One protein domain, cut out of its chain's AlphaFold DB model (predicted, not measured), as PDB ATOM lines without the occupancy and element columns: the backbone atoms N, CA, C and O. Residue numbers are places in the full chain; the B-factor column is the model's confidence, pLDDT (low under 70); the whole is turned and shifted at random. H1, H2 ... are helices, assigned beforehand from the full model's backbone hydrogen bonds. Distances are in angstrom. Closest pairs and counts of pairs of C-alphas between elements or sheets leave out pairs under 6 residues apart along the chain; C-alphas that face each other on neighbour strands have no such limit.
ATOM      1  N   VAL A   2      -8.208  -6.774  15.032       67.50
ATOM      2  CA  VAL A   2      -7.073  -7.694  15.259       67.50
ATOM      3  C   VAL A   2      -5.761  -6.984  15.641       67.50
ATOM      4  O   VAL A   2      -5.142  -7.391  16.614       67.50
ATOM      5  N   ILE A   3      -5.392  -5.866  14.993       72.00
ATOM      6  CA  ILE A   3      -4.208  -5.060  15.378       72.00
ATOM      7  C   ILE A   3      -4.262  -4.583  16.843       72.00
ATOM      8  O   ILE A   3      -3.246  -4.574  17.534       72.00
ATOM      9  N   TRP A   4      -5.443  -4.194  17.331       73.00
ATOM     10  CA  TRP A   4      -5.603  -3.700  18.701       73.00
ATOM     11  C   TRP A   4      -5.454  -4.838  19.718       73.00
ATOM     12  O   TRP A   4      -4.724  -4.706  20.700       73.00
ATOM     13  N   HIS A   5      -6.058  -5.994  19.432       73.69
ATOM     14  CA  HIS A   5      -5.880  -7.197  20.247       73.69
ATOM     15  C   HIS A   5      -4.440  -7.722  20.208       73.69
ATOM     16  O   HIS A   5      -3.928  -8.166  21.232       73.69
ATOM     17  N   ALA A   6      -3.757  -7.618  19.067       73.81
ATOM     18  CA  ALA A   6      -2.349  -7.978  18.943       73.81
ATOM     19  C   ALA A   6      -1.475  -7.138  19.891       73.81
ATOM     20  O   ALA A   6      -0.645  -7.700  20.599       73.81
ATOM     21  N   GLY A   7      -1.728  -5.826  19.991       77.75
ATOM     22  CA  GLY A   7      -1.061  -4.953  20.964       77.75
ATOM     23  C   GLY A   7      -1.240  -5.427  22.409       77.75
ATOM     24  O   GLY A   7      -0.262  -5.535  23.145       77.75
ATOM     25  N   ASN A   8      -2.465  -5.805  22.793       78.75
ATOM     26  CA  ASN A   8      -2.742  -6.337  24.130       78.75
ATOM     27  C   ASN A   8      -1.959  -7.632  24.424       78.75
ATOM     28  O   ASN A   8      -1.384  -7.782  25.503       78.75
ATOM     29  N   ILE A   9      -1.878  -8.555  23.461       78.00
ATOM     30  CA  ILE A   9      -1.160  -9.826  23.639       78.00
ATOM     31  C   ILE A   9       0.350  -9.584  23.805       78.00
ATOM     32  O   ILE A   9       0.966 -10.186  24.684       78.00
ATOM     33  N   ILE A  10       0.944  -8.669  23.028       76.81
ATOM     34  CA  ILE A  10       2.365  -8.296  23.173       76.81
ATOM     35  C   ILE A  10       2.634  -7.733  24.569       76.81
ATOM     36  O   ILE A  10       3.616  -8.117  25.204       76.81
ATOM     37  N   SER A  11       1.764  -6.852  25.069       78.56
ATOM     38  CA  SER A  11       1.912  -6.277  26.409       78.56
ATOM     39  C   SER A  11       1.921  -7.351  27.497       78.56
ATOM     40  O   SER A  11       2.736  -7.271  28.414       78.56
ATOM     41  N   ASN A  12       1.094  -8.394  27.369       73.94
ATOM     42  CA  ASN A  12       1.098  -9.524  28.303       73.94
ATOM     43  C   ASN A  12       2.420 -10.315  28.262       73.94
ATOM     44  O   ASN A  12       2.947 -10.680  29.313       73.94
ATOM     45  N   VAL A  13       3.005 -10.529  27.075       72.69
ATOM     46  CA  VAL A  13       4.330 -11.170  26.935       72.69
ATOM     47  C   VAL A  13       5.420 -10.327  27.600       72.69
ATOM     48  O   VAL A  13       6.237 -10.859  28.349       72.69
ATOM     49  N   ILE A  14       5.429  -9.016  27.338       77.06
ATOM     50  CA  ILE A  14       6.428  -8.089  27.888       77.06
ATOM     51  C   ILE A  14       6.303  -8.013  29.412       77.06
ATOM     52  O   ILE A  14       7.319  -8.083  30.099       77.06
ATOM     53  N   SER A  15       5.080  -7.933  29.942       73.94
ATOM     54  CA  SER A  15       4.829  -7.932  31.387       73.94
ATOM     55  C   SER A  15       5.316  -9.231  32.046       73.94
ATOM     56  O   SER A  15       6.044  -9.185  33.037       73.94
ATOM     57  N   GLY A  16       5.035 -10.393  31.440       69.69
ATOM     58  CA  GLY A  16       5.524 -11.686  31.929       69.69
ATOM     59  C   GLY A  16       7.053 -11.819  31.901       69.69
ATOM     60  O   GLY A  16       7.648 -12.337  32.847       69.69
ATOM     61  N   LEU A  17       7.708 -11.310  30.851       72.44
ATOM     62  CA  LEU A  17       9.171 -11.295  30.743       72.44
ATOM     63  C   LEU A  17       9.807 -10.341  31.765       72.44
ATOM     64  O   LEU A  17      10.821 -10.681  32.374       72.44
ATOM     65  N   LEU A  18       9.203  -9.169  31.976       73.88
ATOM     66  CA  LEU A  18       9.664  -8.177  32.945       73.88
ATOM     67  C   LEU A  18       9.524  -8.704  34.379       73.88
ATOM     68  O   LEU A  18      10.462  -8.577  35.164       73.88
ATOM     69  N   ALA A  19       8.422  -9.388  34.695       67.56
ATOM     70  CA  ALA A  19       8.242 -10.070  35.976       67.56
ATOM     71  C   ALA A  19       9.326 -11.138  36.211       67.56
ATOM     72  O   ALA A  19       9.966 -11.145  37.263       67.56
ATOM     73  N   ALA A  20       9.596 -11.993  35.217       67.88
ATOM     74  CA  ALA A  20      10.641 -13.014  35.312       67.88
ATOM     75  C   ALA A  20      12.048 -12.404  35.476       67.88
ATOM     76  O   ALA A  20      12.841 -12.891  36.281       67.88
ATOM     77  N   ALA A  21      12.353 -11.321  34.754       68.06
ATOM     78  CA  ALA A  21      13.641 -10.634  34.834       68.06
ATOM     79  C   ALA A  21      13.876  -9.972  36.202       68.06
ATOM     80  O   ALA A  21      14.988 -10.058  36.731       68.06
ATOM     81  N   VAL A  22      12.839  -9.355  36.784       70.50
ATOM     82  CA  VAL A  22      12.889  -8.711  38.108       70.50
ATOM     83  C   VAL A  22      13.012  -9.753  39.225       70.50
ATOM     84  O   VAL A  22      13.848  -9.598  40.111       70.50
ATOM     85  N   LEU A  23      12.253 -10.851  39.159       66.44
ATOM     86  CA  LEU A  23      12.358 -11.962  40.115       66.44
ATOM     87  C   LEU A  23      13.717 -12.680  40.051       66.44
ATOM     88  O   LEU A  23      14.195 -13.146  41.079       66.44
ATOM     89  N   ALA A  24      14.348 -12.767  38.874       66.06
ATOM     90  CA  ALA A  24      15.627 -13.462  38.702       66.06
ATOM     91  C   ALA A  24      16.866 -12.621  39.060       66.06
ATOM     92  O   ALA A  24      17.865 -13.188  39.492       66.06
ATOM     93  N   ASN A  25      16.835 -11.298  38.846       63.06
ATOM     94  CA  ASN A  25      18.037 -10.451  38.937       63.06
ATOM     95  C   ASN A  25      17.994  -9.377  40.034       63.06
ATOM     96  O   ASN A  25      19.011  -8.723  40.254       63.06
ATOM     97  N   MET A  26      16.850  -9.142  40.688       59.00
ATOM     98  CA  MET A  26      16.689  -8.021  41.629       59.00
ATOM     99  C   MET A  26      16.334  -8.438  43.057       59.00
ATOM    100  O   MET A  26      15.847  -7.607  43.822       59.00
ATOM    101  N   ASP A  27      16.614  -9.686  43.439       57.50
ATOM    102  CA  ASP A  27      16.577 -10.058  44.854       57.50
ATOM    103  C   ASP A  27      17.770  -9.395  45.574       57.50
ATOM    104  O   ASP A  27      18.907  -9.465  45.109       57.50
ATOM    105  N   GLU A  28      17.490  -8.662  46.654       55.88
ATOM    106  CA  GLU A  28      18.436  -7.852  47.451       55.88
ATOM    107  C   GLU A  28      19.132  -6.655  46.760       55.88
ATOM    108  O   GLU A  28      19.902  -5.938  47.411       55.88
ATOM    109  N   LEU A  29      18.822  -6.324  45.497       54.38
ATOM    110  CA  LEU A  29      19.395  -5.134  44.852       54.38
ATOM    111  C   LEU A  29      18.867  -3.852  45.537       54.38
ATOM    112  O   LEU A  29      17.688  -3.504  45.442       54.38
ATOM    113  N   ALA A  30      19.757  -3.156  46.254       56.91
ATOM    114  CA  ALA A  30      19.472  -1.987  47.100       56.91
ATOM    115  C   ALA A  30      18.587  -2.247  48.346       56.91
ATOM    116  O   ALA A  30      17.988  -1.311  48.877       56.91
ATOM    117  N   GLY A  31      18.514  -3.491  48.843       61.53
ATOM    118  CA  GLY A  31      17.779  -3.831  50.077       61.53
ATOM    119  C   GLY A  31      16.249  -3.800  49.941       61.53
ATOM    120  O   GLY A  31      15.527  -3.701  50.934       61.53
ATOM    121  N   LEU A  32      15.746  -3.852  48.707       63.47
ATOM    122  CA  LEU A  32      14.326  -3.820  48.375       63.47
ATOM    123  C   LEU A  32      13.916  -5.161  47.768       63.47
ATOM    124  O   LEU A  32      14.583  -5.669  46.875       63.47
ATOM    125  N   ALA A  33      12.795  -5.706  48.235       69.81
ATOM    126  CA  ALA A  33      12.227  -6.925  47.671       69.81
ATOM    127  C   ALA A  33      11.778  -6.708  46.213       69.81
ATOM    128  O   ALA A  33      11.207  -5.661  45.882       69.81
ATOM    129  N   SER A  34      11.965  -7.722  45.369       68.12
ATOM    130  CA  SER A  34      11.753  -7.689  43.913       68.12
ATOM    131  C   SER A  34      10.363  -7.182  43.492       68.12
ATOM    132  O   SER A  34      10.226  -6.486  42.488       68.12
ATOM    133  N   TRP A  35       9.322  -7.429  44.294       73.12
ATOM    134  CA  TRP A  35       7.960  -6.953  44.012       73.12
ATOM    135  C   TRP A  35       7.820  -5.420  44.028       73.12
ATOM    136  O   TRP A  35       6.983  -4.873  43.312       73.12
ATOM    137  N   ARG A  36       8.638  -4.696  44.809       77.25
ATOM    138  CA  ARG A  36       8.604  -3.220  44.856       77.25
ATOM    139  C   ARG A  36       9.223  -2.615  43.602       77.25
ATOM    140  O   ARG A  36       8.712  -1.626  43.086       77.25
ATOM    141  N   TRP A  37      10.298  -3.224  43.110       76.69
ATOM    142  CA  TRP A  37      10.951  -2.827  41.864       76.69
ATOM    143  C   TRP A  37      10.039  -3.016  40.652       76.69
ATOM    144  O   TRP A  37      10.027  -2.159  39.770       76.69
ATOM    145  N   PHE A  38       9.224  -4.073  40.656       78.31
ATOM    146  CA  PHE A  38       8.216  -4.309  39.624       78.31
ATOM    147  C   PHE A  38       7.232  -3.133  39.500       78.31
ATOM    148  O   PHE A  38       7.107  -2.550  38.425       78.31
ATOM    149  N   PHE A  39       6.627  -2.700  40.614       80.62
ATOM    150  CA  PHE A  39       5.704  -1.558  40.612       80.62
ATOM    151  C   PHE A  39       6.361  -0.248  40.159       80.62
ATOM    152  O   PHE A  39       5.756   0.517  39.414       80.62
ATOM    153  N   ILE A  40       7.598   0.020  40.590       83.69
ATOM    154  CA  ILE A  40       8.306   1.256  40.221       83.69
ATOM    155  C   ILE A  40       8.557   1.309  38.709       83.69
ATOM    156  O   ILE A  40       8.328   2.348  38.090       83.69
ATOM    157  N   LEU A  41       9.007   0.201  38.114       83.62
ATOM    158  CA  LEU A  41       9.258   0.121  36.674       83.62
ATOM    159  C   LEU A  41       7.971   0.272  35.864       83.62
ATOM    160  O   LEU A  41       7.956   1.013  34.883       83.62
ATOM    161  N   GLU A  42       6.892  -0.384  36.286       82.69
ATOM    162  CA  GLU A  42       5.615  -0.320  35.578       82.69
ATOM    163  C   GLU A  42       5.029   1.097  35.601       82.69
ATOM    164  O   GLU A  42       4.710   1.646  34.546       82.69
ATOM    165  N   CYS A  43       5.016   1.757  36.765       84.25
ATOM    166  CA  CYS A  43       4.566   3.146  36.871       84.25
ATOM    167  C   CYS A  43       5.435   4.115  36.056       84.25
ATOM    168  O   CYS A  43       4.902   5.023  35.420       84.25
ATOM    169  N   ALA A  44       6.761   3.937  36.045       87.94
ATOM    170  CA  ALA A  44       7.657   4.802  35.279       87.94
ATOM    171  C   ALA A  44       7.379   4.721  33.770       87.94
ATOM    172  O   ALA A  44       7.322   5.749  33.093       87.94
ATOM    173  N   VAL A  45       7.158   3.512  33.244       86.19
ATOM    174  CA  VAL A  45       6.809   3.313  31.831       86.19
ATOM    175  C   VAL A  45       5.430   3.896  31.523       86.19
ATOM    176  O   VAL A  45       5.285   4.579  30.509       86.19
ATOM    177  N   SER A  46       4.434   3.704  32.396       86.12
ATOM    178  CA  SER A  46       3.098   4.285  32.206       86.12
ATOM    179  C   SER A  46       3.129   5.809  32.124       86.12
ATOM    180  O   SER A  46       2.519   6.366  31.217       86.12
ATOM    181  N   ILE A  47       3.886   6.479  33.000       89.62
ATOM    182  CA  ILE A  47       4.025   7.944  32.982       89.62
ATOM    183  C   ILE A  47       4.665   8.413  31.669       89.62
ATOM    184  O   ILE A  47       4.211   9.382  31.066       89.62
ATOM    185  N   LEU A  48       5.696   7.715  31.179       87.75
ATOM    186  CA  LEU A  48       6.319   8.050  29.893       87.75
ATOM    187  C   LEU A  48       5.332   7.908  28.728       87.75
ATOM    188  O   LEU A  48       5.277   8.777  27.856       87.75
ATOM    189  N   VAL A  49       4.541   6.833  28.718       86.19
ATOM    190  CA  VAL A  49       3.517   6.603  27.692       86.19
ATOM    191  C   VAL A  49       2.396   7.637  27.785       86.19
ATOM    192  O   VAL A  49       1.935   8.100  26.750       86.19
ATOM    193  N   GLU A  50       1.988   8.047  28.986       85.75
ATOM    194  CA  GLU A  50       0.985   9.098  29.194       85.75
ATOM    195  C   GLU A  50       1.461  10.443  28.639       85.75
ATOM    196  O   GLU A  50       0.736  11.093  27.885       85.75
ATOM    197  N   VAL A  51       2.707  10.829  28.930       86.44
ATOM    198  CA  VAL A  51       3.299  12.066  28.403       86.44
ATOM    199  C   VAL A  51       3.359  12.022  26.875       86.44
ATOM    200  O   VAL A  51       2.933  12.969  26.218       86.44
ATOM    201  N   LEU A  52       3.825  10.917  26.285       83.38
ATOM    202  CA  LEU A  52       3.845  10.751  24.826       83.38
ATOM    203  C   LEU A  52       2.432  10.736  24.228       83.38
ATOM    204  O   LEU A  52       2.204  11.320  23.169       83.38
ATOM    205  N   GLY A  53       1.481  10.104  24.913       81.00
ATOM    206  CA  GLY A  53       0.075  10.049  24.533       81.00
ATOM    207  C   GLY A  53      -0.552  11.435  24.493       81.00
ATOM    208  O   GLY A  53      -1.214  11.763  23.513       81.00
ATOM    209  N   PHE A  54      -0.270  12.281  25.485       78.12
ATOM    210  CA  PHE A  54      -0.745  13.663  25.524       78.12
ATOM    211  C   PHE A  54      -0.272  14.491  24.317       78.12
ATOM    212  O   PHE A  54      -1.012  15.339  23.827       78.12
ATOM    213  N   PHE A  55       0.933  14.227  23.797       72.75
ATOM    214  CA  PHE A  55       1.451  14.915  22.608       72.75
ATOM    215  C   PHE A  55       0.995  14.296  21.277       72.75
ATOM    216  O   PHE A  55       0.807  15.028  20.307       72.75
ATOM    217  N   CYS A  56       0.821  12.971  21.204       70.44
ATOM    218  CA  CYS A  56       0.439  12.275  19.968       70.44
ATOM    219  C   CYS A  56      -1.077  12.230  19.718       70.44
ATOM    220  O   CYS A  56      -1.498  12.192  18.560       70.44
ATOM    221  N   LEU A  57      -1.912  12.216  20.764       65.88
ATOM    222  CA  LEU A  57      -3.367  12.253  20.604       65.88
ATOM    223  C   LEU A  57      -3.824  13.681  20.304       65.88
ATOM    224  O   LEU A  57      -4.108  14.482  21.191       65.88
ATOM    225  N   SER A  58      -3.957  13.983  19.015       55.91
ATOM    226  CA  SER A  58      -4.759  15.119  18.573       55.91
ATOM    227  C   SER A  58      -6.204  14.918  19.042       55.91
ATOM    228  O   SER A  58      -6.832  13.913  18.708       55.91
ATOM    229  N   ASP A  93     -33.312   9.735  25.429       64.62
ATOM    230  CA  ASP A  93     -33.352   9.522  26.885       64.62
ATOM    231  C   ASP A  93     -32.363   8.402  27.272       64.62
ATOM    232  O   ASP A  93     -32.570   7.238  26.909       64.62
ATOM    233  N   TYR A  94     -31.281   8.747  27.986       67.56
ATOM    234  CA  TYR A  94     -30.217   7.816  28.397       67.56
ATOM    235  C   TYR A  94     -30.789   6.561  29.069       67.56
ATOM    236  O   TYR A  94     -30.287   5.445  28.900       67.56
ATOM    237  N   TRP A  95     -31.886   6.738  29.806       69.88
ATOM    238  CA  TRP A  95     -32.576   5.666  30.505       69.88
ATOM    239  C   TRP A  95     -33.408   4.777  29.569       69.88
ATOM    240  O   TRP A  95     -33.482   3.558  29.756       69.88
ATOM    241  N   GLY A  96     -33.993   5.360  28.523       73.75
ATOM    242  CA  GLY A  96     -34.691   4.655  27.451       73.75
ATOM    243  C   GLY A  96     -33.761   3.758  26.634       73.75
ATOM    244  O   GLY A  96     -34.090   2.589  26.413       73.75
ATOM    245  N   GLY A  97     -32.580   4.262  26.262       71.31
ATOM    246  CA  GLY A  97     -31.542   3.487  25.568       71.31
ATOM    247  C   GLY A  97     -31.044   2.305  26.401       71.31
ATOM    248  O   GLY A  97     -31.034   1.166  25.931       71.31
ATOM    249  N   PHE A  98     -30.751   2.544  27.682       73.75
ATOM    250  CA  PHE A  98     -30.366   1.489  28.623       73.75
ATOM    251  C   PHE A  98     -31.456   0.416  28.771       73.75
ATOM    252  O   PHE A  98     -31.183  -0.784  28.711       73.75
ATOM    253  N   ARG A  99     -32.723   0.829  28.894       73.38
ATOM    254  CA  ARG A  99     -33.853  -0.104  29.016       73.38
ATOM    255  C   ARG A  99     -34.102  -0.903  27.737       73.38
ATOM    256  O   ARG A  99     -34.589  -2.030  27.834       73.38
ATOM    257  N   MET A 100     -33.801  -0.343  26.566       72.38
ATOM    258  CA  MET A 100     -33.850  -1.063  25.292       72.38
ATOM    259  C   MET A 100     -32.719  -2.091  25.194       72.38
ATOM    260  O   MET A 100     -33.001  -3.251  24.905       72.38
ATOM    261  N   ALA A 101     -31.490  -1.721  25.561       73.19
ATOM    262  CA  ALA A 101     -30.351  -2.640  25.583       73.19
ATOM    263  C   ALA A 101     -30.553  -3.814  26.562       73.19
ATOM    264  O   ALA A 101     -30.294  -4.963  26.220       73.19
ATOM    265  N   CYS A 102     -31.098  -3.571  27.760       76.06
ATOM    266  CA  CYS A 102     -31.362  -4.640  28.732       76.06
ATOM    267  C   CYS A 102     -32.481  -5.611  28.322       76.06
ATOM    268  O   CYS A 102     -32.597  -6.682  28.918       76.06
ATOM    269  N   LYS A 103     -33.338  -5.245  27.365       78.56
ATOM    270  CA  LYS A 103     -34.427  -6.110  26.887       78.56
ATOM    271  C   LYS A 103     -34.044  -6.936  25.668       78.56
ATOM    272  O   LYS A 103     -34.800  -7.843  25.323       78.56
ATOM    273  N   ASP A 104     -32.918  -6.637  25.027       83.75
ATOM    274  CA  ASP A 104     -32.486  -7.368  23.847       83.75
ATOM    275  C   ASP A 104     -31.920  -8.746  24.255       83.75
ATOM    276  O   ASP A 104     -30.923  -8.825  24.985       83.75
ATOM    277  N   PRO A 105     -32.543  -9.862  23.830       81.06
ATOM    278  CA  PRO A 105     -32.054 -11.203  24.141       81.06
ATOM    279  C   PRO A 105     -30.663 -11.478  23.555       81.06
ATOM    280  O   PRO A 105     -29.925 -12.292  24.117       81.06
ATOM    281  N   PHE A 106     -30.269 -10.798  22.471       81.94
ATOM    282  CA  PHE A 106     -28.929 -10.957  21.907       81.94
ATOM    283  C   PHE A 106     -27.857 -10.383  22.831       81.94
ATOM    284  O   PHE A 106     -26.813 -11.012  22.997       81.94
ATOM    285  N   THR A 107     -28.114  -9.260  23.507       84.56
ATOM    286  CA  THR A 107     -27.169  -8.671  24.470       84.56
ATOM    287  C   THR A 107     -26.877  -9.628  25.623       84.56
ATOM    288  O   THR A 107     -25.717  -9.810  25.991       84.56
ATOM    289  N   TRP A 108     -27.898 -10.312  26.147       86.75
ATOM    290  CA  TRP A 108     -27.711 -11.326  27.191       86.75
ATOM    291  C   TRP A 108     -26.992 -12.577  26.684       86.75
ATOM    292  O   TRP A 108     -26.164 -13.132  27.405       86.75
ATOM    293  N   ALA A 109     -27.257 -13.007  25.446       86.06
ATOM    294  CA  ALA A 109     -26.546 -14.128  24.835       86.06
ATOM    295  C   ALA A 109     -25.052 -13.815  24.639       86.06
ATOM    296  O   ALA A 109     -24.204 -14.636  24.991       86.06
ATOM    297  N   PHE A 110     -24.721 -12.616  24.151       87.38
ATOM    298  CA  PHE A 110     -23.336 -12.151  24.044       87.38
ATOM    299  C   PHE A 110     -22.667 -12.030  25.414       87.38
ATOM    300  O   PHE A 110     -21.555 -12.522  25.582       87.38
ATOM    301  N   ALA A 111     -23.351 -11.462  26.411       88.06
ATOM    302  CA  ALA A 111     -22.823 -11.360  27.769       88.06
ATOM    303  C   ALA A 111     -22.552 -12.740  28.394       88.06
ATOM    304  O   ALA A 111     -21.528 -12.933  29.043       88.06
ATOM    305  N   ALA A 112     -23.434 -13.720  28.176       91.38
ATOM    306  CA  ALA A 112     -23.247 -15.082  28.673       91.38
ATOM    307  C   ALA A 112     -22.078 -15.802  27.984       91.38
ATOM    308  O   ALA A 112     -21.317 -16.512  28.645       91.38
ATOM    309  N   LEU A 113     -21.919 -15.610  26.671       90.62
ATOM    310  CA  LEU A 113     -20.783 -16.144  25.918       90.62
ATOM    311  C   LEU A 113     -19.462 -15.546  26.409       90.62
ATOM    312  O   LEU A 113     -18.526 -16.293  26.694       90.62
ATOM    313  N   ASP A 114     -19.401 -14.225  26.558       87.88
ATOM    314  CA  ASP A 114     -18.205 -13.532  27.038       87.88
ATOM    315  C   ASP A 114     -17.864 -13.938  28.481       87.88
ATOM    316  O   ASP A 114     -16.728 -14.302  28.788       87.88
ATOM    317  N   PHE A 115     -18.877 -14.040  29.347       91.38
ATOM    318  CA  PHE A 115     -18.716 -14.550  30.707       91.38
ATOM    319  C   PHE A 115     -18.133 -15.970  30.728       91.38
ATOM    320  O   PHE A 115     -17.196 -16.245  31.480       91.38
ATOM    321  N   ALA A 116     -18.631 -16.875  29.880       90.88
ATOM    322  CA  ALA A 116     -18.102 -18.235  29.783       90.88
ATOM    323  C   ALA A 116     -16.633 -18.255  29.323       90.88
ATOM    324  O   ALA A 116     -15.833 -19.037  29.849       90.88
ATOM    325  N   ILE A 117     -16.257 -17.375  28.389       89.31
ATOM    326  CA  ILE A 117     -14.872 -17.224  27.921       89.31
ATOM    327  C   ILE A 117     -13.967 -16.743  29.065       89.31
ATOM    328  O   ILE A 117     -12.922 -17.353  29.307       89.31
ATOM    329  N   ILE A 118     -14.381 -15.717  29.814       87.88
ATOM    330  CA  ILE A 118     -13.608 -15.164  30.941       87.88
ATOM    331  C   ILE A 118     -13.427 -16.204  32.054       87.88
ATOM    332  O   ILE A 118     -12.335 -16.334  32.618       87.88
ATOM    333  N   VAL A 119     -14.465 -16.990  32.354       89.88
ATOM    334  CA  VAL A 119     -14.388 -18.080  33.340       89.88
ATOM    335  C   VAL A 119     -13.389 -19.150  32.890       89.88
ATOM    336  O   VAL A 119     -12.536 -19.569  33.678       89.88
ATOM    337  N   ALA A 120     -13.434 -19.557  31.618       86.62
ATOM    338  CA  ALA A 120     -12.486 -20.523  31.069       86.62
ATOM    339  C   ALA A 120     -11.040 -19.993  31.077       86.62
ATOM    340  O   ALA A 120     -10.106 -20.750  31.351       86.62
ATOM    341  N   GLN A 121     -10.841 -18.701  30.805       81.75
ATOM    342  CA  GLN A 121      -9.527 -18.060  30.866       81.75
ATOM    343  C   GLN A 121      -8.986 -18.017  32.300       81.75
ATOM    344  O   GLN A 121      -7.866 -18.461  32.545       81.75
ATOM    345  N   SER A 122      -9.817 -17.605  33.258       81.38
ATOM    346  CA  SER A 122      -9.454 -17.571  34.679       81.38
ATOM    347  C   SER A 122      -9.035 -18.953  35.181       81.38
ATOM    348  O   SER A 122      -8.029 -19.098  35.875       81.38
ATOM    349  N   PHE A 123      -9.773 -19.994  34.787       78.62
ATOM    350  CA  PHE A 123      -9.428 -21.365  35.140       78.62
ATOM    351  C   PHE A 123      -8.024 -21.741  34.654       78.62
ATOM    352  O   PHE A 123      -7.239 -22.263  35.444       78.62
ATOM    353  N   LYS A 124      -7.675 -21.429  33.396       72.81
ATOM    354  CA  LYS A 124      -6.333 -21.686  32.845       72.81
ATOM    355  C   LYS A 124      -5.249 -21.005  33.678       72.81
ATOM    356  O   LYS A 124      -4.291 -21.669  34.065       72.81
ATOM    357  N   ASP A 125      -5.427 -19.733  34.021       71.19
ATOM    358  CA  ASP A 125      -4.413 -18.979  34.761       71.19
ATOM    359  C   ASP A 125      -4.213 -19.506  36.188       71.19
ATOM    360  O   ASP A 125      -3.084 -19.575  36.677       71.19
ATOM    361  N   PHE A 126      -5.276 -19.896  36.892       72.00
ATOM    362  CA  PHE A 126      -5.155 -20.398  38.266       72.00
ATOM    363  C   PHE A 126      -4.694 -21.856  38.338       72.00
ATOM    364  O   PHE A 126      -3.814 -22.173  39.143       72.00
ATOM    365  N   PHE A 127      -5.254 -22.745  37.515       70.94
ATOM    366  CA  PHE A 127      -4.927 -24.171  37.588       70.94
ATOM    367  C   PHE A 127      -3.515 -24.472  37.109       70.94
ATOM    368  O   PHE A 127      -2.827 -25.283  37.728       70.94
ATOM    369  N   LEU A 128      -3.060 -23.800  36.049       67.62
ATOM    370  CA  LEU A 128      -1.725 -24.028  35.502       67.62
ATOM    371  C   LEU A 128      -0.661 -23.627  36.537       67.62
ATOM    372  O   LEU A 128       0.217 -24.426  36.852       67.62
ATOM    373  N   ARG A 129      -0.835 -22.482  37.211       64.06
ATOM    374  CA  ARG A 129       0.033 -22.069  38.330       64.06
ATOM    375  C   ARG A 129       0.009 -23.050  39.511       64.06
ATOM    376  O   ARG A 129       1.059 -23.353  40.070       64.06
ATOM    377  N   LYS A 130      -1.158 -23.586  39.888       65.12
ATOM    378  CA  LYS A 130      -1.276 -24.546  41.005       65.12
ATOM    379  C   LYS A 130      -0.610 -25.893  40.711       65.12
ATOM    380  O   LYS A 130       0.081 -26.413  41.582       65.12
ATOM    381  N   ILE A 131      -0.782 -26.433  39.504       65.56
ATOM    382  CA  ILE A 131      -0.158 -27.700  39.092       65.56
ATOM    383  C   ILE A 131       1.369 -27.560  39.051       65.56
ATOM    384  O   ILE A 131       2.089 -28.425  39.554       65.56
ATOM    385  N   LEU A 132       1.869 -26.448  38.511       60.22
ATOM    386  CA  LEU A 132       3.304 -26.166  38.478       60.22
ATOM    387  C   LEU A 132       3.905 -25.995  39.881       60.22
ATOM    388  O   LEU A 132       4.987 -26.524  40.137       60.22
ATOM    389  N   ALA A 133       3.169 -25.384  40.816       59.41
ATOM    390  CA  ALA A 133       3.576 -25.312  42.220       59.41
ATOM    391  C   ALA A 133       3.632 -26.699  42.892       59.41
ATOM    392  O   ALA A 133       4.561 -26.981  43.647       59.41
ATOM    393  N   THR A 134       2.691 -27.604  42.592       61.72
ATOM    394  CA  THR A 134       2.717 -28.983  43.128       61.72
ATOM    395  C   THR A 134       3.835 -29.856  42.551       61.72
ATOM    396  O   THR A 134       4.220 -30.835  43.181       61.72
ATOM    397  N   LEU A 135       4.381 -29.499  41.385       60.22
ATOM    398  CA  LEU A 135       5.526 -30.174  40.760       60.22
ATOM    399  C   LEU A 135       6.886 -29.684  41.296       60.22
ATOM    400  O   LEU A 135       7.918 -30.208  40.885       60.22
ATOM    401  N   GLY A 136       6.907 -28.707  42.213       57.34
ATOM    402  CA  GLY A 136       8.132 -28.195  42.838       57.34
ATOM    403  C   GLY A 136       8.949 -27.235  41.964       57.34
ATOM    404  O   GLY A 136      10.107 -26.964  42.278       57.34
ATOM    405  N   PHE A 137       8.376 -26.716  40.873       55.97
ATOM    406  CA  PHE A 137       9.043 -25.722  40.028       55.97
ATOM    407  C   PHE A 137       8.927 -24.315  40.631       55.97
ATOM    408  O   PHE A 137       7.864 -23.899  41.086       55.97
ATOM    409  N   ASN A 138      10.045 -23.585  40.618       55.53
ATOM    410  CA  ASN A 138      10.164 -22.218  41.127       55.53
ATOM    411  C   ASN A 138       9.226 -21.257  40.357       55.53
ATOM    412  O   ASN A 138       9.008 -21.442  39.152       55.53
ATOM    413  N   GLU A 139       8.670 -20.238  41.024       56.53
ATOM    414  CA  GLU A 139       7.701 -19.292  40.437       56.53
ATOM    415  C   GLU A 139       8.242 -18.652  39.148       56.53
ATOM    416  O   GLU A 139       7.517 -18.505  38.163       56.53
ATOM    417  N   THR A 140       9.549 -18.391  39.102       55.00
ATOM    418  CA  THR A 140      10.256 -17.830  37.945       55.00
ATOM    419  C   THR A 140      10.198 -18.740  36.715       55.00
ATOM    420  O   THR A 140      10.011 -18.257  35.600       55.00
ATOM    421  N   THR A 141      10.288 -20.062  36.897       54.03
ATOM    422  CA  THR A 141      10.190 -21.047  35.804       54.03
ATOM    423  C   THR A 141       8.757 -21.158  35.282       54.03
ATOM    424  O   THR A 141       8.551 -21.399  34.096       54.03
ATOM    425  N   THR A 142       7.759 -20.920  36.140       58.16
ATOM    426  CA  THR A 142       6.340 -20.942  35.750       58.16
ATOM    427  C   THR A 142       5.989 -19.791  34.806       58.16
ATOM    428  O   THR A 142       5.371 -20.027  33.767       58.16
ATOM    429  N   TYR A 143       6.451 -18.568  35.096       59.00
ATOM    430  CA  TYR A 143       6.269 -17.422  34.192       59.00
ATOM    431  C   TYR A 143       6.993 -17.619  32.852       59.00
ATOM    432  O   TYR A 143       6.447 -17.314  31.789       59.00
ATOM    433  N   LEU A 144       8.190 -18.211  32.888       59.53
ATOM    434  CA  LEU A 144       8.982 -18.517  31.695       59.53
ATOM    435  C   LEU A 144       8.354 -19.615  30.824       59.53
ATOM    436  O   LEU A 144       8.501 -19.572  29.609       59.53
ATOM    437  N   LEU A 145       7.621 -20.567  31.413       59.97
ATOM    438  CA  LEU A 145       6.888 -21.596  30.666       59.97
ATOM    439  C   LEU A 145       5.606 -21.045  30.018       59.97
ATOM    440  O   LEU A 145       5.176 -21.537  28.973       59.97
ATOM    441  N   GLN A 146       5.000 -20.016  30.615       62.12
ATOM    442  CA  GLN A 146       3.792 -19.386  30.080       62.12
ATOM    443  C   GLN A 146       4.116 -18.417  28.929       62.12
ATOM    444  O   GLN A 146       3.348 -18.324  27.968       62.12
ATOM    445  N   ALA A 147       5.281 -17.760  28.964       62.62
ATOM    446  CA  ALA A 147       5.726 -16.823  27.928       62.62
ATOM    447  C   ALA A 147       5.690 -17.403  26.490       62.62
ATOM    448  O   ALA A 147       5.114 -16.751  25.615       62.62
ATOM    449  N   PRO A 148       6.172 -18.636  26.210       66.62
ATOM    450  CA  PRO A 148       6.028 -19.273  24.902       66.62
ATOM    451  C   PRO A 148       4.582 -19.400  24.424       66.62
ATOM    452  O   PRO A 148       4.319 -19.228  23.236       66.62
ATOM    453  N   SER A 149       3.625 -19.664  25.319       67.00
ATOM    454  CA  SER A 149       2.222 -19.826  24.917       67.00
ATOM    455  C   SER A 149       1.616 -18.508  24.418       67.00
ATOM    456  O   SER A 149       0.923 -18.491  23.397       67.00
ATOM    457  N   TYR A 150       1.955 -17.386  25.059       68.00
ATOM    458  CA  TYR A 150       1.555 -16.057  24.602       68.00
ATOM    459  C   TYR A 150       2.276 -15.642  23.313       68.00
ATOM    460  O   TYR A 150       1.642 -15.061  22.435       68.00
ATOM    461  N   VAL A 151       3.554 -16.003  23.137       66.62
ATOM    462  CA  VAL A 151       4.296 -15.757  21.884       66.62
ATOM    463  C   VAL A 151       3.689 -16.532  20.712       66.62
ATOM    464  O   VAL A 151       3.482 -15.964  19.642       66.62
ATOM    465  N   VAL A 152       3.336 -17.805  20.909       69.19
ATOM    466  CA  VAL A 152       2.646 -18.608  19.884       69.19
ATOM    467  C   VAL A 152       1.276 -18.008  19.563       69.19
ATOM    468  O   VAL A 152       0.928 -17.876  18.392       69.19
ATOM    469  N   THR A 153       0.528 -17.574  20.581       67.19
ATOM    470  CA  THR A 153      -0.776 -16.916  20.390       67.19
ATOM    471  C   THR A 153      -0.634 -15.619  19.591       67.19
ATOM    472  O   THR A 153      -1.412 -15.372  18.671       67.19
ATOM    473  N   TYR A 154       0.395 -14.818  19.871       66.81
ATOM    474  CA  TYR A 154       0.694 -13.600  19.122       66.81
ATOM    475  C   TYR A 154       1.012 -13.893  17.646       66.81
ATOM    476  O   TYR A 154       0.428 -13.277  16.756       66.81
ATOM    477  N   MET A 155       1.865 -14.886  17.379       69.56
ATOM    478  CA  MET A 155       2.224 -15.297  16.016       69.56
ATOM    479  C   MET A 155       1.014 -15.808  15.229       69.56
ATOM    480  O   MET A 155       0.818 -15.419  14.083       69.56
ATOM    481  N   VAL A 156       0.160 -16.629  15.848       74.25
ATOM    482  CA  VAL A 156      -1.085 -17.107  15.226       74.25
ATOM    483  C   VAL A 156      -2.039 -15.944  14.939       74.25
ATOM    484  O   VAL A 156      -2.628 -15.889  13.863       74.25
ATOM    485  N   THR A 157      -2.145 -14.982  15.858       70.62
ATOM    486  CA  THR A 157      -2.987 -13.789  15.669       70.62
ATOM    487  C   THR A 157      -2.504 -12.932  14.496       70.62
ATOM    488  O   THR A 157      -3.328 -12.437  13.736       70.62
ATOM    489  N   LEU A 158      -1.187 -12.799  14.300       68.75
ATOM    490  CA  LEU A 158      -0.617 -12.093  13.146       68.75
ATOM    491  C   LEU A 158      -0.833 -12.828  11.819       68.75
ATOM    492  O   LEU A 158      -0.992 -12.172  10.799       68.75
ATOM    493  N   ILE A 159      -0.835 -14.164  11.823       73.44
ATOM    494  CA  ILE A 159      -1.064 -14.978  10.616       73.44
ATOM    495  C   ILE A 159      -2.536 -14.931  10.176       73.44
ATOM    496  O   ILE A 159      -2.823 -15.042   8.988       73.44
ATOM    497  N   ILE A 160      -3.464 -14.807  11.128       71.81
ATOM    498  CA  ILE A 160      -4.911 -14.727  10.864       71.81
ATOM    499  C   ILE A 160      -5.352 -13.293  10.503       71.81
ATOM    500  O   ILE A 160      -6.428 -13.120   9.929       71.81
ATOM    501  N   SER A 161      -4.549 -12.279  10.853       53.22
ATOM    502  CA  SER A 161      -4.817 -10.861  10.559       53.22
ATOM    503  C   SER A 161      -4.687 -10.514   9.081       53.22
ATOM    504  O   SER A 161      -5.346  -9.509   8.725       53.22
TER     505      SER A 161
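AT A GLANCE: This is residues 2 to 58 and 93 to 161 of the 161 residues of an uncharacterized protein of Stachybotrys chlorohalonata (strain IBT 40285) (UniProt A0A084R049). Two helices, H1 and H5, lie side by side as a pair running opposite ways, and from the same end of that pair two long arms, H2 and H4, fold back and splay away from it and from each other. The short helix H3 makes a corner at the far end of H4; residues 43 to 58 and 93 to 124 stick out. The printed part has 126 residues with five named helices, H1 to H5 in chain order, and no named strand: all helix. It is loose, with a radius of gyration of the C-alphas of 19.9 A, spanning 58 by 44 by 33 A.

HOW THE PARTS SIT: H1, residues 2 to 25, touches H5, residues 139 to 160, at a shallow tilt of 19 degrees, opposite ways; the closest C-alphas, of Ala 20 and Thr 140, are 5.5 A apart. With residues 18 to 23 alone, H1 touches H2, residues 34 to 56, in a helical hairpin at a shallow tilt of 34 degrees, only just short of steep; C-alphas 23 and 34 are closest, at 5.7 A. H4, residues 105 to 134, and H5 form another hairpin and only just touch, with 3 pairs of C-alphas within 8 A, at a steep tilt of 38 degrees; the closest, of Leu 132 and Thr 142, are 6.6 A apart. H3, residues 94 to 101, is close to H4 but not clearly touching, about perpendicular at 78 degrees; C-alphas 101 and 107 are closest, at 6.9 A. H2 and H4 are apart. Every O i to N i+4 pair is within hydrogen-bond range in H1, H2 and H3; in H4 25 of 26 are, in H5 16 of 18.

IN THESE COORDINATES: H1 begins at C-alpha 2, (-7.073, -7.694, 15.259), and is 34.6 A long; H2 is 33.2 A, H3 10.8 A, H4 43.4 A and H5 32.5 A, ending at C-alpha 160, (-4.911, -14.727, 10.864).

THE WHOLE: The C-alphas farthest apart, of Glu 28 and Asp 93, are 58.4 A apart. Residues 59 to 92 are not printed, a gap of 30.3 A between C-alphas 58 and 93. Of the links printed whole, none is long. The mean pLDDT of the printed part is 72.7; 52 residues are under 70, among them 23 to 34 and 128 to 155.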